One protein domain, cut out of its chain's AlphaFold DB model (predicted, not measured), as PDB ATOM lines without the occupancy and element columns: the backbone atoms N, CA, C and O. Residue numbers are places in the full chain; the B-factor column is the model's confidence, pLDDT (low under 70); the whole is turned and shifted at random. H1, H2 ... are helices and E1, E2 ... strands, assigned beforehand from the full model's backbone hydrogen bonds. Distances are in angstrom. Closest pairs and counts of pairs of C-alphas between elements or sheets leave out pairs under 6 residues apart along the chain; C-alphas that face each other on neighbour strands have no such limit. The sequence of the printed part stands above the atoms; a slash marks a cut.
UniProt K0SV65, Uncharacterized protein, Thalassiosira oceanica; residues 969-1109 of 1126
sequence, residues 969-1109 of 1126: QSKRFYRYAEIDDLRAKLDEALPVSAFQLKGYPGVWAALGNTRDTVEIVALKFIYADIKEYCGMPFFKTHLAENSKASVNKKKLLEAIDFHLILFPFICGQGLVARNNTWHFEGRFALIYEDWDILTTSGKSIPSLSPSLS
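What this domain is: This is residues 969 to 1109 of the 1126 residues of an uncharacterized protein of Thalassiosira oceanica (UniProt K0SV65). A single six-stranded sheet curls like part of a barrel and folds back on itself, bringing its edge strands E1 and E2 close together; the long strands E3 and E4 bend sharply within it. H1 packs beside the strands, H2 stands at the sheet's level between E4 and E5, hairpin E6-E7 lies farthest from the middle, and a small hairpin, E9-E10, packs through E9 on E8 and E4. The printed part has 141 residues, with two named helices and ten named strands in the order H1 E1 E2 E3 E4 H2 E5 E6 E7 E8 E9 E10, and is mostly strand. The large sheet, E1 E5 E8 E4 E3 E2, is antiparallel; the whole is compact, with a radius of gyration of the C-alphas of 15.6 A and spans of 48 by 38 by 23 A.

How they stand to each other: H1, residues 979 to 987, comes first and is on the large sheet at a height of 8.1 A over the sheet. E1, residues 992 to 997, and E2, residues 1003 to 1007, are its edge strands; their closest C-alphas, Ala 994 and Ala 1005, are 4.6 A apart. E2, E3, residues 1013 to 1029, and E4, residues 1032 to 1048, form a meander, each strand the antiparallel neighbour of the one before; N 1005 and O 1017 are 3.0 A apart, N 1020 and O 1038 2.9 A. H2, residues 1049 to 1055, stands at the sheet's level. In both helices every O i to N i+4 pair is within hydrogen-bond range. E5, residues 1056 to 1064, pairs with E1, N 994 to O 1060 at 3.0 A, and with E8, residues 1083 to 1088, N 1061 to O 1087 at 2.9 A. E8 also pairs with E4, N 1035 to O 1084 at 2.8 A. The folded sheet has two leaves that face each other, E1 E5 E8 and E3 E2, with E4 as the hinge. E4, H2 and E5 form a split strand-helix-strand unit, a strand, a helix and a strand of one sheet in a row along the chain, with E8 between the two strands in the sheet; its crossover is right-handed.

Where its parts are: H1 begins at C-alpha 979 (-46.714, 50.944, -68.091). E3 is 38.2 A long and bends by 89 degrees at residue 1024; E4 is 34.2 A and bends by 86 degrees at residue 1042. E5 is 23.1 A long. E6, residues 1071 to 1074, and E7, residues 1077 to 1080, form a hairpin, as do E9, residues 1093 to 1095, and E10, residues 1098 to 1100, which ends at C-alpha 1100 (-66.292, 70.005, -78.639).

The domain as a whole: The C-alphas farthest apart, Asp 1012 and Ser 1109, are 50.3 A apart. The printed part has no cut and no long link. Mean pLDDT of the printed part is 86.6; residues 1068 to 1070, 1074, 1076 to 1077 and 1106 to 1109 are under 70.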
ATOM      1  N   GLN A 969     -48.453  73.567 -64.215       76.31
ATOM      2  CA  GLN A 969     -48.717  72.711 -65.374       76.31
ATOM      3  C   GLN A 969     -48.468  71.227 -65.040       76.31
ATOM      4  O   GLN A 969     -49.284  70.378 -65.388       76.31
ATOM      5  N   SER A 970     -47.444  70.901 -64.241       77.31
ATOM      6  CA  SER A 970     -47.191  69.521 -63.781       77.31
ATOM      7  C   SER A 970     -48.257  68.942 -62.833       77.31
ATOM      8  O   SER A 970     -48.232  67.748 -62.561       77.31
ATOM      9  N   LYS A 971     -49.222  69.752 -62.364       84.88
ATOM     10  CA  LYS A 971     -50.428  69.299 -61.640       84.88
ATOM     11  C   LYS A 971     -51.663  69.147 -62.541       84.88
ATOM     12  O   LYS A 971     -52.787  69.106 -62.040       84.88
ATOM     13  N   ARG A 972     -51.494  69.110 -63.866       89.75
ATOM     14  CA  ARG A 972     -52.594  68.957 -64.841       89.75
ATOM     15  C   ARG A 972     -52.632  67.571 -65.496       89.75
ATOM     16  O   ARG A 972     -53.603  67.252 -66.169       89.75
ATOM     17  N   PHE A 973     -51.654  66.709 -65.241       92.94
ATOM     18  CA  PHE A 973     -51.741  65.279 -65.542       92.94
ATOM     19  C   PHE A 973     -51.171  64.461 -64.386       92.94
ATOM     20  O   PHE A 973     -50.316  64.941 -63.641       92.94
ATOM     21  N   TYR A 974     -51.643  63.224 -64.240       94.00
ATOM     22  CA  TYR A 974     -51.010  62.238 -63.368       94.00
ATOM     23  C   TYR A 974     -49.919  61.474 -64.122       94.00
ATOM     24  O   TYR A 974     -49.969  61.333 -65.346       94.00
ATOM     25  N   ARG A 975     -48.932  60.976 -63.376       92.44
ATOM     26  CA  ARG A 975     -47.830  60.173 -63.891       92.44
ATOM     27  C   ARG A 975     -47.855  58.812 -63.209       92.44
ATOM     28  O   ARG A 975     -47.710  58.741 -61.992       92.44
ATOM     29  N   TYR A 976     -48.064  57.773 -64.004       94.44
ATOM     30  CA  TYR A 976     -48.083  56.379 -63.564       94.44
ATOM     31  C   TYR A 976     -46.662  55.909 -63.267       94.44
ATOM     32  O   TYR A 976     -45.714  56.391 -63.893       94.44
ATOM     33  N   ALA A 977     -46.498  54.976 -62.329       92.25
ATOM     34  CA  ALA A 977     -45.162  54.499 -61.968       92.25
ATOM     35  C   ALA A 977     -44.488  53.825 -63.175       92.25
ATOM     36  O   ALA A 977     -43.383  54.199 -63.567       92.25
ATOM     37  N   GLU A 978     -45.207  52.899 -63.814       91.31
ATOM     38  CA  GLU A 978     -44.768  52.132 -64.982       91.31
ATOM     39  C   GLU A 978     -45.946  51.874 -65.939       91.31
ATOM     40  O   GLU A 978     -47.089  52.244 -65.663       91.31
ATOM     41  N   ILE A 979     -45.679  51.244 -67.088       93.25
ATOM     42  CA  ILE A 979     -46.714  50.944 -68.091       93.25
ATOM     43  C   ILE A 979     -47.761  49.937 -67.584       93.25
ATOM     44  O   ILE A 979     -48.923  50.011 -67.983       93.25
ATOM     45  N   ASP A 980     -47.379  49.051 -66.663       92.75
ATOM     46  CA  ASP A 980     -48.262  48.019 -66.117       92.75
ATOM     47  C   ASP A 980     -49.292  48.589 -65.124       92.75
ATOM     48  O   ASP A 980     -50.434  48.140 -65.128       92.75
ATOM     49  N   ASP A 981     -48.955  49.643 -64.366       93.12
ATOM     50  CA  ASP A 981     -49.897  50.413 -63.525       93.12
ATOM     51  C   ASP A 981     -50.965  51.118 -64.387       93.12
ATOM     52  O   ASP A 981     -52.159  51.094 -64.078       93.12
ATOM     53  N   LEU A 982     -50.562  51.663 -65.542       94.62
ATOM     54  CA  LEU A 982     -51.503  52.195 -66.530       94.62
ATOM     55  C   LEU A 982     -52.370  51.090 -67.160       94.62
ATOM     56  O   LEU A 982     -53.579  51.285 -67.299       94.62
ATOM     57  N   ARG A 983     -51.791  49.936 -67.533       93.81
ATOM     58  CA  ARG A 983     -52.561  48.820 -68.117       93.81
ATOM     59  C   ARG A 983     -53.571  48.264 -67.109       93.81
ATOM     60  O   ARG A 983     -54.740  48.130 -67.454       93.81
ATOM     61  N   ALA A 984     -53.165  48.066 -65.853       92.12
ATOM     62  CA  ALA A 984     -54.043  47.626 -64.772       92.12
ATOM     63  C   ALA A 984     -55.254  48.556 -64.600       92.12
ATOM     64  O   ALA A 984     -56.384  48.081 -64.604       92.12
ATOM     65  N   LYS A 985     -55.067  49.883 -64.559       92.19
ATOM     66  CA  LYS A 985     -56.198  50.834 -64.469       92.19
ATOM     67  C   LYS A 985     -57.120  50.800 -65.688       92.19
ATOM     68  O   LYS A 985     -58.327  50.998 -65.538       92.19
ATOM     69  N   LEU A 986     -56.574  50.553 -66.882       91.88
ATOM     70  CA  LEU A 986     -57.372  50.391 -68.098       91.88
ATOM     71  C   LEU A 986     -58.210  49.101 -68.055       91.88
ATOM     72  O   LEU A 986     -59.388  49.150 -68.400       91.88
ATOM     73  N   ASP A 987     -57.644  47.986 -67.592       88.75
ATOM     74  CA  ASP A 987     -58.318  46.680 -67.524       88.75
ATOM     75  C   ASP A 987     -59.301  46.573 -66.338       88.75
ATOM     76  O   ASP A 987     -60.407  46.047 -66.485       88.75
ATOM     77  N   GLU A 988     -58.959  47.149 -65.179       88.19
ATOM     78  CA  GLU A 988     -59.813  47.253 -63.984       88.19
ATOM     79  C   GLU A 988     -60.957  48.270 -64.128       88.19
ATOM     80  O   GLU A 988     -61.748  48.445 -63.196       88.19
ATOM     81  N   ALA A 989     -61.072  48.953 -65.271       90.19
ATOM     82  CA  ALA A 989     -62.067  49.995 -65.510       90.19
ATOM     83  C   ALA A 989     -62.024  51.102 -64.431       90.19
ATOM     84  O   ALA A 989     -63.018  51.399 -63.757       90.19
ATOM     85  N   LEU A 990     -60.851  51.714 -64.260       92.75
ATOM     86  CA  LEU A 990     -60.632  52.898 -63.428       92.75
ATOM     87  C   LEU A 990     -60.435  54.153 -64.302       92.75
ATOM     88  O   LEU A 990     -60.152  54.036 -65.497       92.75
ATOM     89  N   PRO A 991     -60.611  55.374 -63.761       95.94
ATOM     90  CA  PRO A 991     -60.309  56.601 -64.495       95.94
ATOM     91  C   PRO A 991     -58.817  56.683 -64.845       95.94
ATOM     92  O   PRO A 991     -57.975  56.205 -64.090       95.94
ATOM     93  N   VAL A 992     -58.476  57.337 -65.957       96.56
ATOM     94  CA  VAL A 992     -57.083  57.550 -66.392       96.56
ATOM     95  C   VAL A 992     -56.865  59.023 -66.741       96.56
ATOM     96  O   VAL A 992     -57.699  59.644 -67.392       96.56
ATOM     97  N   SER A 993     -55.747  59.601 -66.307       96.69
ATOM     98  CA  SER A 993     -55.322  60.957 -66.656       96.69
ATOM     99  C   SER A 993     -54.433  60.921 -67.896       96.69
ATOM    100  O   SER A 993     -53.553  60.069 -68.016       96.69
ATOM    101  N   ALA A 994     -54.662  61.852 -68.818       96.25
ATOM    102  CA  ALA A 994     -53.944  61.925 -70.079       96.25
ATOM    103  C   ALA A 994     -53.845  63.371 -70.596       96.25
ATOM    104  O   ALA A 994     -54.419  64.305 -70.031       96.25
ATOM    105  N   PHE A 995     -53.113  63.559 -71.687       95.75
ATOM    106  CA  PHE A 995     -52.952  64.840 -72.372       95.75
ATOM    107  C   PHE A 995     -52.869  64.650 -73.890       95.75
ATOM    108  O   PHE A 995     -52.659  63.547 -74.395       95.75
ATOM    109  N   GLN A 996     -53.031  65.748 -74.620       94.12
ATOM    110  CA  GLN A 996     -52.924  65.839 -76.070       94.12
ATOM    111  C   GLN A 996     -51.833  66.854 -76.438       94.12
ATOM    112  O   GLN A 996     -51.740  67.918 -75.826       94.12
ATOM    113  N   LEU A 997     -50.993  66.517 -77.419       92.25
ATOM    114  CA  LEU A 997     -49.855  67.326 -77.865       92.25
ATOM    115  C   LEU A 997     -50.233  68.255 -79.028       92.25
ATOM    116  O   LEU A 997     -50.989  67.876 -79.923       92.25
ATOM    117  N   LYS A 998     -49.649  69.456 -79.042       89.62
ATOM    118  CA  LYS A 998     -49.874  70.501 -80.050       89.62
ATOM    119  C   LYS A 998     -49.607  69.979 -81.461       89.62
ATOM    120  O   LYS A 998     -48.505  69.530 -81.766       89.62
ATOM    121  N   GLY A 999     -50.617  70.065 -82.323       84.25
ATOM    122  CA  GLY A 999     -50.540  69.617 -83.718       84.25
ATOM    123  C   GLY A 999     -50.699  68.106 -83.940       84.25
ATOM    124  O   GLY A 999     -50.661  67.681 -85.093       84.25
ATOM    125  N   TYR A1000     -50.925  67.299 -82.895       81.56
ATOM    126  CA  TYR A1000     -51.120  65.853 -83.026       81.56
ATOM    127  C   TYR A1000     -52.510  65.406 -82.506       81.56
ATOM    128  O   TYR A1000     -52.912  65.774 -81.401       81.56
ATOM    129  N   PRO A1001     -53.260  64.566 -83.251       72.31
ATOM    130  CA  PRO A1001     -54.625  64.151 -82.892       72.31
ATOM    131  C   PRO A1001     -54.697  62.950 -81.925       72.31
ATOM    132  O   PRO A1001     -55.769  62.385 -81.722       72.31
ATOM    133  N   GLY A1002     -53.560  62.501 -81.387       86.12
ATOM    134  CA  GLY A1002     -53.499  61.402 -80.420       86.12
ATOM    135  C   GLY A1002     -53.811  61.841 -78.986       86.12
ATOM    136  O   GLY A1002     -54.075  63.009 -78.711       86.12
ATOM    137  N   VAL A1003     -53.722  60.887 -78.062       93.88
ATOM    138  CA  VAL A1003     -53.741  61.115 -76.611       93.88
ATOM    139  C   VAL A1003     -52.611  60.298 -75.993       93.88
ATOM    140  O   VAL A1003     -52.343  59.185 -76.448       93.88
ATOM    141  N   TRP A1004     -51.957  60.828 -74.962       95.62
ATOM    142  CA  TRP A1004     -50.827  60.198 -74.281       95.62
ATOM    143  C   TRP A1004     -51.004  60.218 -72.763       95.62
ATOM    144  O   TRP A1004     -51.569  61.159 -72.206       95.62
ATOM    145  N   ALA A1005     -50.474  59.194 -72.099       96.19
ATOM    146  CA  ALA A1005     -50.299  59.139 -70.650       96.19
ATOM    147  C   ALA A1005     -48.803  59.232 -70.296       96.19
ATOM    148  O   ALA A1005     -47.954  58.819 -71.090       96.19
ATOM    149  N   ALA A1006     -48.482  59.770 -69.113       94.75
ATOM    150  CA  ALA A1006     -47.112  59.913 -68.616       94.75
ATOM    151  C   ALA A1006     -46.724  58.777 -67.656       94.75
ATOM    152  O   ALA A1006     -47.523  58.399 -66.799       94.75
ATOM    153  N   LEU A1007     -45.483  58.291 -67.755       93.19
ATOM    154  CA  LEU A1007     -44.923  57.177 -66.981       93.19
ATOM    155  C   LEU A1007     -43.578  57.543 -66.308       93.19
ATOM    156  O   LEU A1007     -42.882  58.483 -66.726       93.19
ATOM    157  N   GLY A1008     -43.182  56.774 -65.292       86.94
ATOM    158  CA  GLY A1008     -41.874  56.819 -64.625       86.94
ATOM    159  C   GLY A1008     -41.812  57.726 -63.388       86.94
ATOM    160  O   GLY A1008     -42.763  58.427 -63.059       86.94
ATOM    161  N   ASN A1009     -40.646  57.772 -62.730       77.44
ATOM    162  CA  ASN A1009     -40.433  58.539 -61.486       77.44
ATOM    163  C   ASN A1009     -39.293  59.585 -61.546       77.44
ATOM    164  O   ASN A1009     -39.084  60.335 -60.595       77.44
ATOM    165  N   THR A1010     -38.556  59.678 -62.658       76.19
ATOM    166  CA  THR A1010     -37.395  60.579 -62.840       76.19
ATOM    167  C   THR A1010     -37.760  62.070 -62.798       76.19
ATOM    168  O   THR A1010     -38.823  62.466 -63.265       76.19
ATOM    169  N   ARG A1011     -36.900  62.947 -62.261       74.62
ATOM    170  CA  ARG A1011     -37.280  64.352 -61.991       74.62
ATOM    171  C   ARG A1011     -37.499  65.200 -63.258       74.62
ATOM    172  O   ARG A1011     -38.480  65.948 -63.322       74.62
ATOM    173  N   ASP A1012     -36.622  65.031 -64.251       82.12
ATOM    174  CA  ASP A1012     -36.474  65.943 -65.403       82.12
ATOM    175  C   ASP A1012     -36.785  65.298 -66.766       82.12
ATOM    176  O   ASP A1012     -36.945  65.993 -67.773       82.12
ATOM    177  N   THR A1013     -36.936  63.973 -66.800       86.56
ATOM    178  CA  THR A1013     -37.467  63.214 -67.941       86.56
ATOM    179  C   THR A1013     -38.849  62.662 -67.609       86.56
ATOM    180  O   THR A1013     -39.151  62.343 -66.460       86.56
ATOM    181  N   VAL A1014     -39.703  62.549 -68.621       89.81
ATOM    182  CA  VAL A1014     -41.023  61.924 -68.543       89.81
ATOM    183  C   VAL A1014     -41.146  60.975 -69.723       89.81
ATOM    184  O   VAL A1014     -40.939  61.372 -70.868       89.81
ATOM    185  N   GLU A1015     -41.473  59.718 -69.446       93.69
ATOM    186  CA  GLU A1015     -41.827  58.773 -70.497       93.69
ATOM    187  C   GLU A1015     -43.299  58.968 -70.864       93.69
ATOM    188  O   GLU A1015     -44.123  59.232 -69.990       93.69
ATOM    189  N   ILE A1016     -43.640  58.849 -72.143       94.19
ATOM    190  CA  ILE A1016     -45.008  58.985 -72.643       94.19
ATOM    191  C   ILE A1016     -45.389  57.761 -73.474       94.19
ATOM    192  O   ILE A1016     -44.549  57.201 -74.176       94.19
ATOM    193  N   VAL A1017     -46.656  57.352 -73.411       95.44
ATOM    194  CA  VAL A1017     -47.212  56.246 -74.210       95.44
ATOM    195  C   VAL A1017     -48.573  56.644 -74.775       95.44
ATOM    196  O   VAL A1017     -49.364  57.293 -74.089       95.44
ATOM    197  N   ALA A1018     -48.842  56.302 -76.036       94.94
ATOM    198  CA  ALA A1018     -50.069  56.701 -76.716       94.94
ATOM    199  C   ALA A1018     -51.255  55.768 -76.415       94.94
ATOM    200  O   ALA A1018     -51.125  54.542 -76.345       94.94
ATOM    201  N   LEU A1019     -52.440  56.367 -76.332       93.62
ATOM    202  CA  LEU A1019     -53.739  55.704 -76.277       93.62
ATOM    203  C   LEU A1019     -54.414  55.842 -77.651       93.62
ATOM    204  O   LEU A1019     -54.488  56.936 -78.215       93.62
ATOM    205  N   LYS A1020     -54.880  54.724 -78.217       89.50
ATOM    206  CA  LYS A1020     -55.555  54.664 -79.525       89.50
ATOM    207  C   LYS A1020     -57.047  54.402 -79.345       89.50
ATOM    208  O   LYS A1020     -57.421  53.555 -78.538       89.50
ATOM    209  N   PHE A1021     -57.881  55.063 -80.148       88.06
ATOM    210  CA  PHE A1021     -59.344  54.981 -80.070       88.06
ATOM    211  C   PHE A1021     -59.953  54.437 -81.363       88.06
ATOM    212  O   PHE A1021     -59.513  54.784 -82.460       88.06
ATOM    213  N   ILE A1022     -60.996  53.615 -81.241       84.75
ATOM    214  CA  ILE A1022     -61.764  53.090 -82.376       84.75
ATOM    215  C   ILE A1022     -63.012  53.958 -82.578       84.75
ATOM    216  O   ILE A1022     -64.065  53.720 -81.992       84.75
ATOM    217  N   TYR A1023     -62.894  54.958 -83.452       82.00
ATOM    218  CA  TYR A1023     -63.967  55.906 -83.791       82.00
ATOM    219  C   TYR A1023     -65.192  55.273 -84.482       82.00
ATOM    220  O   TYR A1023     -66.235  55.910 -84.575       82.00
ATOM    221  N   ALA A1024     -65.087  54.027 -84.954       81.06
ATOM    222  CA  ALA A1024     -66.197  53.290 -85.564       81.06
ATOM    223  C   ALA A1024     -67.084  52.534 -84.549       81.06
ATOM    224  O   ALA A1024     -68.150  52.055 -84.921       81.06
ATOM    225  N   ASP A1025     -66.652  52.403 -83.287       80.31
ATOM    226  CA  ASP A1025     -67.330  51.615 -82.250       80.31
ATOM    227  C   ASP A1025     -67.547  52.471 -80.989       80.31
ATOM    228  O   ASP A1025     -66.783  52.421 -80.020       80.31
ATOM    229  N   ILE A1026     -68.601  53.290 -81.026       86.12
ATOM    230  CA  ILE A1026     -68.950  54.274 -79.992       86.12
ATOM    231  C   ILE A1026     -70.267  53.863 -79.323       86.12
ATOM    232  O   ILE A1026     -71.252  53.575 -80.004       86.12
ATOM    233  N   LYS A1027     -70.307  53.882 -77.986       85.69
ATOM    234  CA  LYS A1027     -71.553  53.802 -77.201       85.69
ATOM    235  C   LYS A1027     -71.854  55.179 -76.613       85.69
ATOM    236  O   LYS A1027     -70.956  55.802 -76.065       85.69
ATOM    237  N   GLU A1028     -73.093  55.657 -76.702       85.50
ATOM    238  CA  GLU A1028     -73.511  56.919 -76.072       85.50
ATOM    239  C   GLU A1028     -74.396  56.660 -74.849       85.50
ATOM    240  O   GLU A1028     -75.377  55.919 -74.934       85.50
ATOM    241  N   TYR A1029     -74.095  57.308 -73.722       85.31
ATOM    242  CA  TYR A1029     -74.931  57.251 -72.522       85.31
ATOM    243  C   TYR A1029     -74.884  58.573 -71.744       85.31
ATOM    244  O   TYR A1029     -73.825  59.171 -71.593       85.31
ATOM    245  N   CYS A1030     -76.032  59.062 -71.257       86.12
ATOM    246  CA  CYS A1030     -76.168  60.367 -70.575       86.12
ATOM    247  C   CYS A1030     -75.607  61.580 -71.375       86.12
ATOM    248  O   CYS A1030     -75.279  62.622 -70.809       86.12
ATOM    249  N   GLY A1031     -75.497  61.450 -72.705       83.69
ATOM    250  CA  GLY A1031     -74.865  62.434 -73.599       83.69
ATOM    251  C   GLY A1031     -73.332  62.407 -73.632       83.69
ATOM    252  O   GLY A1031     -72.730  63.319 -74.188       83.69
ATOM    253  N   MET A1032     -72.709  61.374 -73.062       88.88
ATOM    254  CA  MET A1032     -71.274  61.104 -73.160       88.88
ATOM    255  C   MET A1032     -71.024  60.004 -74.205       88.88
ATOM    256  O   MET A1032     -71.597  58.916 -74.071       88.88
ATOM    257  N   PRO A1033     -70.186  60.244 -75.229       91.38
ATOM    258  CA  PRO A1033     -69.683  59.207 -76.126       91.38
ATOM    259  C   PRO A1033     -68.518  58.443 -75.481       91.38
ATOM    260  O   PRO A1033     -67.563  59.043 -74.990       91.38
ATOM    261  N   PHE A1034     -68.584  57.114 -75.510       91.69
ATOM    262  CA  PHE A1034     -67.578  56.201 -74.974       91.69
ATOM    263  C   PHE A1034     -66.928  55.408 -76.116       91.69
ATOM    264  O   PHE A1034     -67.567  54.571 -76.764       91.69
ATOM    265  N   PHE A1035     -65.642  55.670 -76.337       92.31
ATOM    266  CA  PHE A1035     -64.819  55.101 -77.401       92.31
ATOM    267  C   PHE A1035     -64.062  53.882 -76.890       92.31
ATOM    268  O   PHE A1035     -63.520  53.896 -75.781       92.31
ATOM    269  N   LYS A1036     -63.958  52.834 -77.708       91.19
ATOM    270  CA  LYS A1036     -63.091  51.698 -77.386       91.19
ATOM    271  C   LYS A1036     -61.618  52.103 -77.503       91.19
ATOM    272  O   LYS A1036     -61.206  52.629 -78.536       91.19
ATOM    273  N   THR A1037     -60.860  51.889 -76.432       90.94
ATOM    274  CA  THR A1037     -59.503  52.405 -76.212       90.94
ATOM    275  C   THR A1037     -58.507  51.258 -76.078       90.94
ATOM    276  O   THR A1037     -58.790  50.261 -75.416       90.94
ATOM    277  N   HIS A1038     -57.325  51.409 -76.673       88.56
ATOM    278  CA  HIS A1038     -56.231  50.446 -76.587       88.56
ATOM    279  C   HIS A1038     -54.896  51.149 -76.322       88.56
ATOM    280  O   HIS A1038     -54.579  52.162 -76.951       88.56
ATOM    281  N   LEU A1039     -54.104  50.591 -75.405       91.50
ATOM    282  CA  LEU A1039     -52.749  51.046 -75.106       91.50
ATOM    283  C   LEU A1039     -51.808  50.669 -76.261       91.50
ATOM    284  O   LEU A1039     -51.760  49.515 -76.682       91.50
ATOM    285  N   ALA A1040     -51.065  51.634 -76.802       91.25
ATOM    286  CA  ALA A1040     -50.102  51.389 -77.872       91.25
ATOM    287  C   ALA A1040     -48.693  51.230 -77.289       91.25
ATOM    288  O   ALA A1040     -47.876  52.138 -77.389       91.25
ATOM    289  N   GLU A1041     -48.405  50.085 -76.676       83.31
ATOM    290  CA  GLU A1041     -47.190  49.854 -75.873       83.31
ATOM    291  C   GLU A1041     -45.889  50.173 -76.640       83.31
ATOM    292  O   GLU A1041     -45.035  50.908 -76.146       83.31
ATOM    293  N   ASN A1042     -45.817  49.786 -77.918       85.44
ATOM    294  CA  ASN A1042     -44.702  50.080 -78.833       85.44
ATOM    295  C   ASN A1042     -44.539  51.576 -79.207       85.44
ATOM    296  O   ASN A1042     -43.737  51.899 -80.078       85.44
ATOM    297  N   SER A1043     -45.316  52.492 -78.618       86.62
ATOM    298  CA  SER A1043     -45.187  53.951 -78.799       86.62
ATOM    299  C   SER A1043     -44.497  54.662 -77.630       86.62
ATOM    300  O   SER A1043     -44.488  55.894 -77.591       86.62
ATOM    301  N   LYS A1044     -43.938  53.906 -76.674       89.69
ATOM    302  CA  LYS A1044     -43.219  54.453 -75.520       89.69
ATOM    303  C   LYS A1044     -42.039  55.328 -75.971       89.69
ATOM    304  O   LYS A1044     -41.154  54.853 -76.678       89.69
ATOM    305  N   ALA A1045     -42.006  56.585 -75.534       89.94
ATOM    306  CA  ALA A1045     -40.930  57.534 -75.831       89.94
ATOM    307  C   ALA A1045     -40.521  58.315 -74.575       89.94
ATOM    308  O   ALA A1045     -41.377  58.692 -73.780       89.94
ATOM    309  N   SER A1046     -39.225  58.591 -74.399       91.25
ATOM    310  CA  SER A1046     -38.713  59.420 -73.297       91.25
ATOM    311  C   SER A1046     -38.519  60.866 -73.758       91.25
ATOM    312  O   SER A1046     -37.939  61.110 -74.815       91.25
ATOM    313  N   VAL A1047     -39.021  61.830 -72.982       91.19
ATOM    314  CA  VAL A1047     -39.056  63.257 -73.340       91.19
ATOM    315  C   VAL A1047     -38.565  64.104 -72.163       91.19
ATOM    316  O   VAL A1047     -38.837  63.800 -71.002       91.19
ATOM    317  N   ASN A1048     -37.855  65.204 -72.431       90.69
ATOM    318  CA  ASN A1048     -37.544  66.191 -71.393       90.69
ATOM    319  C   ASN A1048     -38.837  66.844 -70.867       90.69
ATOM    320  O   ASN A1048     -39.669  67.304 -71.648       90.69
ATOM    321  N   LYS A1049     -38.975  66.938 -69.542       86.75
ATOM    322  CA  LYS A1049     -40.188  67.416 -68.871       86.75
ATOM    323  C   LYS A1049     -40.599  68.832 -69.284       86.75
ATOM    324  O   LYS A1049     -41.785  69.055 -69.506       86.75
ATOM    325  N   LYS A1050     -39.656  69.775 -69.412       85.25
ATOM    326  CA  LYS A1050     -39.972  71.159 -69.805       85.25
ATOM    327  C   LYS A1050     -40.491  71.210 -71.245       85.25
ATOM    328  O   LYS A1050     -41.580  71.722 -71.477       85.25
ATOM    329  N   LYS A1051     -39.784  70.560 -72.179       88.50
ATOM    330  CA  LYS A1051     -40.215  70.446 -73.586       88.50
ATOM    331  C   LYS A1051     -41.574  69.749 -73.736       88.50
ATOM    332  O   LYS A1051     -42.360  70.130 -74.595       88.50
ATOM    333  N   LEU A1052     -41.874  68.750 -72.897       89.94
ATOM    334  CA  LEU A1052     -43.187  68.098 -72.871       89.94
ATOM    335  C   LEU A1052     -44.294  69.075 -72.445       89.94
ATOM    336  O   LEU A1052     -45.311  69.165 -73.124       89.94
ATOM    337  N   LEU A1053     -44.090  69.822 -71.357       88.50
ATOM    338  CA  LEU A1053     -45.057  70.806 -70.854       88.50
ATOM    339  C   LEU A1053     -45.334  71.917 -71.884       88.50
ATOM    340  O   LEU A1053     -46.489  72.226 -72.168       88.50
ATOM    341  N   GLU A1054     -44.288  72.429 -72.536       87.38
ATOM    342  CA  GLU A1054     -44.398  73.376 -73.657       87.38
ATOM    343  C   GLU A1054     -45.187  72.800 -74.851       87.38
ATOM    344  O   GLU A1054     -45.899  73.541 -75.540       87.38
ATOM    345  N   ALA A1055     -45.099  71.486 -75.087       90.69
ATOM    346  CA  ALA A1055     -45.737  70.785 -76.200       90.69
ATOM    347  C   ALA A1055     -47.177  70.302 -75.932       90.69
ATOM    348  O   ALA A1055     -47.880  69.989 -76.894       90.69
ATOM    349  N   ILE A1056     -47.654  70.252 -74.682       92.19
ATOM    350  CA  ILE A1056     -49.052  69.891 -74.376       92.19
ATOM    351  C   ILE A1056     -50.001  71.010 -74.824       92.19
ATOM    352  O   ILE A1056     -49.742  72.190 -74.590       92.19
ATOM    353  N   ASP A1057     -51.105  70.637 -75.468       90.94
ATOM    354  CA  ASP A1057     -52.182  71.534 -75.908       90.94
ATOM    355  C   ASP A1057     -53.365  71.497 -74.930       90.94
ATOM    356  O   ASP A1057     -53.834  72.535 -74.470       90.94
ATOM    357  N   PHE A1058     -53.790  70.285 -74.548       91.31
ATOM    358  CA  PHE A1058     -54.889  70.053 -73.607       91.31
ATOM    359  C   PHE A1058     -54.595  68.885 -72.666       91.31
ATOM    360  O   PHE A1058     -54.038  67.867 -73.073       91.31
ATOM    361  N   HIS A1059     -55.073  68.989 -71.431       94.94
ATOM    362  CA  HIS A1059     -55.144  67.886 -70.474       94.94
ATOM    363  C   HIS A1059     -56.570  67.318 -70.401       94.94
ATOM    364  O   HIS A1059     -57.547  68.042 -70.617       94.94
ATOM    365  N   LEU A1060     -56.704  66.025 -70.094       95.56
ATOM    366  CA  LEU A1060     -57.994  65.338 -70.030       95.56
ATOM    367  C   LEU A1060     -58.020  64.156 -69.045       95.56
ATOM    368  O   LEU A1060     -56.990  63.657 -68.586       95.56
ATOM    369  N   ILE A1061     -59.235  63.686 -68.763       96.69
ATOM    370  CA  ILE A1061     -59.522  62.445 -68.039       96.69
ATOM    371  C   ILE A1061     -60.293  61.502 -68.969       96.69
ATOM    372  O   ILE A1061     -61.269  61.901 -69.604       96.69
ATOM    373  N   LEU A1062     -59.872  60.241 -69.019       96.56
ATOM    374  CA  LEU A1062     -60.629  59.122 -69.566       96.56
ATOM    375  C   LEU A1062     -61.484  58.522 -68.441       96.56
ATOM    376  O   LEU A1062     -60.947  58.126 -67.406       96.56
ATOM    377  N   PHE A1063     -62.799  58.425 -68.643       95.56
ATOM    378  CA  PHE A1063     -63.734  57.837 -67.678       95.56
ATOM    379  C   PHE A1063     -64.373  56.549 -68.240       95.56
ATOM    380  O   PHE A1063     -64.947  56.601 -69.332       95.56
ATOM    381  N   PRO A1064     -64.298  55.403 -67.536       93.75
ATOM    382  CA  PRO A1064     -64.719  54.092 -68.045       93.75
ATOM    383  C   PRO A1064     -66.244  53.919 -68.176       93.75
ATOM    384  O   PRO A1064     -67.024  54.436 -67.376       93.75
ATOM    385  N   PHE A1065     -66.675  53.129 -69.164       90.88
ATOM    386  CA  PHE A1065     -68.076  52.761 -69.403       90.88
ATOM    387  C   PHE A1065     -68.452  51.433 -68.726       90.88
ATOM    388  O   PHE A1065     -68.166  50.357 -69.252       90.88
ATOM    389  N   ILE A1066     -69.124  51.497 -67.576       81.69
ATOM    390  CA  ILE A1066     -69.473  50.312 -66.777       81.69
ATOM    391  C   ILE A1066     -70.999  50.188 -66.669       81.69
ATOM    392  O   ILE A1066     -71.645  50.928 -65.930       81.69
ATOM    393  N   CYS A1067     -71.570  49.239 -67.411       72.94
ATOM    394  CA  CYS A1067     -72.950  48.747 -67.300       72.94
ATOM    395  C   CYS A1067     -73.028  47.310 -67.857       72.94
ATOM    396  O   CYS A1067     -72.013  46.796 -68.335       72.94
ATOM    397  N   GLY A1068     -74.204  46.671 -67.881       66.00
ATOM    398  CA  GLY A1068     -74.366  45.313 -68.420       66.00
ATOM    399  C   GLY A1068     -73.997  45.160 -69.903       66.00
ATOM    400  O   GLY A1068     -73.721  44.052 -70.350       66.00
ATOM    401  N   GLN A1069     -73.930  46.263 -70.661       61.91
ATOM    402  CA  GLN A1069     -73.411  46.293 -72.036       61.91
ATOM    403  C   GLN A1069     -71.939  46.727 -72.144       61.91
ATOM    404  O   GLN A1069     -71.370  46.615 -73.224       61.91
ATOM    405  N   GLY A1070     -71.336  47.291 -71.093       61.19
ATOM    406  CA  GLY A1070     -69.905  47.644 -71.036       61.19
ATOM    407  C   GLY A1070     -69.025  46.523 -70.472       61.19
ATOM    408  O   GLY A1070     -67.796  46.624 -70.485       61.19
ATOM    409  N   LEU A1071     -69.665  45.459 -69.986       70.88
ATOM    410  CA  LEU A1071     -69.059  44.239 -69.478       70.88
ATOM    411  C   LEU A1071     -69.431  43.065 -70.397       70.88
ATOM    412  O   LEU A1071     -70.563  42.968 -70.862       70.88
ATOM    413  N   VAL A1072     -68.496  42.147 -70.629       71.69
ATOM    414  CA  VAL A1072     -68.695  40.924 -71.418       71.69
ATOM    415  C   VAL A1072     -68.382  39.712 -70.552       71.69
ATOM    416  O   VAL A1072     -67.296  39.617 -69.977       71.69
ATOM    417  N   ALA A1073     -69.316  38.765 -70.486       73.19
ATOM    418  CA  ALA A1073     -69.083  37.482 -69.842       73.19
ATOM    419  C   ALA A1073     -68.116  36.624 -70.681       73.19
ATOM    420  O   ALA A1073     -68.368  36.348 -71.856       73.19
ATOM    421  N   ARG A1074     -67.015  36.177 -70.072       66.06
ATOM    422  CA  ARG A1074     -66.098  35.152 -70.599       66.06
ATOM    423  C   ARG A1074     -65.780  34.197 -69.457       66.06
ATOM    424  O   ARG A1074     -65.486  34.659 -68.367       66.06
ATOM    425  N   ASN A1075     -65.840  32.886 -69.681       74.94
ATOM    426  CA  ASN A1075     -65.498  31.869 -68.671       74.94
ATOM    427  C   ASN A1075     -66.196  32.081 -67.301       74.94
ATOM    428  O   ASN A1075     -65.594  31.883 -66.252       74.94
ATOM    429  N   ASN A1076     -67.466  32.505 -67.319       66.38
ATOM    430  CA  ASN A1076     -68.282  32.915 -66.160       66.38
ATOM    431  C   ASN A1076     -67.795  34.149 -65.363       66.38
ATOM    432  O   ASN A1076     -68.463  34.541 -64.407       66.38
ATOM    433  N   THR A1077     -66.720  34.826 -65.777       67.31
ATOM    434  CA  THR A1077     -66.291  36.128 -65.240       67.31
ATOM    435  C   THR A1077     -66.692  37.287 -66.157       67.31
ATOM    436  O   THR A1077     -66.756  37.155 -67.380       67.31
ATOM    437  N   TRP A1078     -66.988  38.451 -65.572       72.19
ATOM    438  CA  TRP A1078     -67.304  39.673 -66.318       72.19
ATOM    439  C   TRP A1078     -66.036  40.494 -66.556       72.19
ATOM    440  O   TRP A1078     -65.357  40.864 -65.602       72.19
ATOM    441  N   HIS A1079     -65.745  40.809 -67.817       78.12
ATOM    442  CA  HIS A1079     -64.591  41.617 -68.222       78.12
ATOM    443  C   HIS A1079     -65.042  42.927 -68.862       78.12
ATOM    444  O   HIS A1079     -66.034  42.959 -69.586       78.12
ATOM    445  N   PHE A1080     -64.301  44.004 -68.627       86.44
ATOM    446  CA  PHE A1080     -64.566  45.318 -69.207       86.44
ATOM    447  C   PHE A1080     -64.232  45.370 -70.710       86.44
ATOM    448  O   PHE A1080     -63.256  44.781 -71.168       86.44
ATOM    449  N   GLU A1081     -65.040  46.085 -71.500       84.25
ATOM    450  CA  GLU A1081     -64.828  46.229 -72.952       84.25
ATOM    451  C   GLU A1081     -63.682  47.186 -73.352       84.25
ATOM    452  O   GLU A1081     -63.391  47.310 -74.547       84.25
ATOM    453  N   GLY A1082     -63.059  47.890 -72.398       89.56
ATOM    454  CA  GLY A1082     -62.026  48.894 -72.679       89.56
ATOM    455  C   GLY A1082     -62.582  50.211 -73.236       89.56
ATOM    456  O   GLY A1082     -61.949  50.834 -74.087       89.56
ATOM    457  N   ARG A1083     -63.794  50.628 -72.839       92.50
ATOM    458  CA  ARG A1083     -64.460  51.836 -73.372       92.50
ATOM    459  C   ARG A1083     -64.401  53.029 -72.429       92.50
ATOM    460  O   ARG A1083     -64.804  52.913 -71.277       92.50
ATOM    461  N   PHE A1084     -64.015  54.192 -72.951       94.38
ATOM    462  CA  PHE A1084     -63.832  55.418 -72.173       94.38
ATOM    463  C   PHE A1084     -64.441  56.644 -72.858       94.38
ATOM    464  O   PHE A1084     -64.337  56.800 -74.075       94.38
ATOM    465  N   ALA A1085     -65.040  57.535 -72.071       94.75
ATOM    466  CA  ALA A1085     -65.357  58.900 -72.484       94.75
ATOM    467  C   ALA A1085     -64.177  59.819 -72.144       94.75
ATOM    468  O   ALA A1085     -63.581  59.676 -71.078       94.75
ATOM    469  N   LEU A1086     -63.846  60.757 -73.032       95.25
ATOM    470  CA  LEU A1086     -62.748  61.708 -72.841       95.25
ATOM    471  C   LEU A1086     -63.324  63.069 -72.438       95.25
ATOM    472  O   LEU A1086     -64.145  63.629 -73.166       95.25
ATOM    473  N   ILE A1087     -62.879  63.587 -71.294       95.44
ATOM    474  CA  ILE A1087     -63.351  64.833 -70.679       95.44
ATOM    475  C   ILE A1087     -62.159  65.782 -70.557       95.44
ATOM    476  O   ILE A1087     -61.230  65.510 -69.795       95.44
ATOM    477  N   TYR A1088     -62.171  66.882 -71.309       94.56
ATOM    478  CA  TYR A1088     -61.064  67.834 -71.356       94.56
ATOM    479  C   TYR A1088     -61.145  68.881 -70.234       94.56
ATOM    480  O   TYR A1088     -62.212  69.249 -69.732       94.56
ATOM    481  N   GLU A1089     -59.986  69.410 -69.850       91.62
ATOM    482  CA  GLU A1089     -59.851  70.423 -68.800       91.62
ATOM    483  C   GLU A1089     -60.576  71.749 -69.091       91.62
ATOM    484  O   GLU A1089     -60.845  72.531 -68.175       91.62
ATOM    485  N   ASP A1090     -60.939  71.998 -70.345       90.31
ATOM    486  CA  ASP A1090     -61.619  73.201 -70.816       90.31
ATOM    487  C   ASP A1090     -63.123  73.002 -71.091       90.31
ATOM    488  O   ASP A1090     -63.759  73.880 -71.668       90.31
ATOM    489  N   TRP A1091     -63.696  71.909 -70.565       92.44
ATOM    490  CA  TRP A1091     -65.122  71.525 -70.619       92.44
ATOM    491  C   TRP A1091     -65.618  70.967 -71.957       92.44
ATOM    492  O   TRP A1091     -66.793  70.620 -72.075       92.44
ATOM    493  N   ASP A1092     -64.735  70.810 -72.939       92.75
ATOM    494  CA  ASP A1092     -65.032  69.992 -74.110       92.75
ATOM    495  C   ASP A1092     -64.984  68.490 -73.770       92.75
ATOM    496  O   ASP A1092     -64.344  68.048 -72.812       92.75
ATOM    497  N   ILE A1093     -65.632  67.684 -74.606       93.31
ATOM    498  CA  ILE A1093     -65.543  66.223 -74.619       93.31
ATOM    499  C   ILE A1093     -65.106  65.752 -76.012       93.31
ATOM    500  O   ILE A1093     -65.231  66.495 -76.989       93.31
ATOM    501  N   LEU A1094     -64.617  64.515 -76.139       91.62
ATOM    502  CA  LEU A1094     -64.468  63.916 -77.470       91.62
ATOM    503  C   LEU A1094     -65.845  63.489 -78.003       91.62
ATOM    504  O   LEU A1094     -66.585  62.762 -77.342       91.62
ATOM    505  N   THR A1095     -66.171  63.923 -79.218       88.06
ATOM    506  CA  THR A1095     -67.374  63.542 -79.967       88.06
ATOM    507  C   THR A1095     -67.005  62.829 -81.268       88.06
ATOM    508  O   THR A1095     -65.837  62.780 -81.657       88.06
ATOM    509  N   THR A1096     -68.004  62.306 -81.981       79.50
ATOM    510  CA  THR A1096     -67.864  61.809 -83.365       79.50
ATOM    511  C   THR A1096     -67.248  62.847 -84.312       79.50
ATOM    512  O   THR A1096     -66.531  62.479 -85.237       79.50
ATOM    513  N   SER A1097     -67.491  64.135 -84.058       81.38
ATOM    514  CA  SER A1097     -66.944  65.291 -84.784       81.38
ATOM    515  C   SER A1097     -65.608  65.821 -84.234       81.38
ATOM    516  O   SER A1097     -65.133  66.857 -84.694       81.38
ATOM    517  N   GLY A1098     -64.989  65.144 -83.261       86.94
ATOM    518  CA  GLY A1098     -63.776  65.609 -82.580       86.94
ATOM    519  C   GLY A1098     -64.065  66.324 -81.254       86.94
ATOM    520  O   GLY A1098     -65.113  66.121 -80.641       86.94
ATOM    521  N   LYS A1099     -63.111  67.121 -80.766       89.69
ATOM    522  CA  LYS A1099     -63.212  67.836 -79.481       89.69
ATOM    523  C   LYS A1099     -64.237  68.977 -79.568       89.69
ATOM    524  O   LYS A1099     -64.075  69.880 -80.385       89.69
ATOM    525  N   SER A1100     -65.273  68.945 -78.729       90.31
ATOM    526  CA  SER A1100     -66.292  70.005 -78.639       90.31
ATOM    527  C   SER A1100     -67.082  69.949 -77.329       90.31
ATOM    528  O   SER A1100     -67.148  68.901 -76.692       90.31
ATOM    529  N   ILE A1101     -67.766  71.038 -76.969       88.44
ATOM    530  CA  ILE A1101     -68.670  71.085 -75.807       88.44
ATOM    531  C   ILE A1101     -69.721  69.957 -75.868       88.44
ATOM    532  O   ILE A1101     -70.257  69.683 -76.948       88.44
ATOM    533  N   PRO A1102     -70.051  69.315 -74.727       89.25
ATOM    534  CA  PRO A1102     -71.111  68.313 -74.636       89.25
ATOM    535  C   PRO A1102     -72.453  68.824 -75.170       89.25
ATOM    536  O   PRO A1102     -72.857  69.962 -74.924       89.25
ATOM    537  N   SER A1103     -73.187  67.949 -75.855       84.12
ATOM    538  CA  SER A1103     -74.518  68.242 -76.386       84.12
ATOM    539  C   SER A1103     -75.632  67.601 -75.547       84.12
ATOM    540  O   SER A1103     -75.421  66.709 -74.719       84.12
ATOM    541  N   LEU A1104     -76.860  68.087 -75.746       78.00
ATOM    542  CA  LEU A1104     -78.051  67.511 -75.126       78.00
ATOM    543  C   LEU A1104     -78.429  66.221 -75.853       78.00
ATOM    544  O   LEU A1104     -78.709  66.254 -77.051       78.00
ATOM    545  N   SER A1105     -78.471  65.099 -75.135       72.44
ATOM    546  CA  SER A1105     -78.633  63.785 -75.765       72.44
ATOM    547  C   SER A1105     -80.018  63.612 -76.422       72.44
ATOM    548  O   SER A1105     -81.035  63.649 -75.718       72.44
ATOM    549  N   PRO A1106     -80.108  63.358 -77.746       58.69
ATOM    550  CA  PRO A1106     -81.394  63.181 -78.423       58.69
ATOM    551  C   PRO A1106     -82.170  61.942 -77.955       58.69
ATOM    552  O   PRO A1106     -83.403  61.954 -77.980       58.69
ATOM    553  N   SER A1107     -81.491  60.890 -77.481       56.19
ATOM    554  CA  SER A1107     -82.139  59.675 -76.957       56.19
ATOM    555  C   SER A1107     -82.945  59.949 -75.680       56.19
ATOM    556  O   SER A1107     -84.024  59.383 -75.500       56.19
ATOM    557  N   LEU A1108     -82.508  60.906 -74.852       60.81
ATOM    558  CA  LEU A1108     -83.249  61.371 -73.675       60.81
ATOM    559  C   LEU A1108     -84.505  62.195 -74.031       60.81
ATOM    560  O   LEU A1108     -85.311  62.465 -73.139       60.81
ATOM    561  N   SER A1109     -84.691  62.612 -75.293       54.03
ATOM    562  CA  SER A1109     -85.690  63.631 -75.656       54.03
ATOM    563  C   SER A1109     -87.124  63.115 -75.875       54.03
ATOM    564  O   SER A1109     -88.047  63.741 -75.357       54.03
TER     565      SER A1109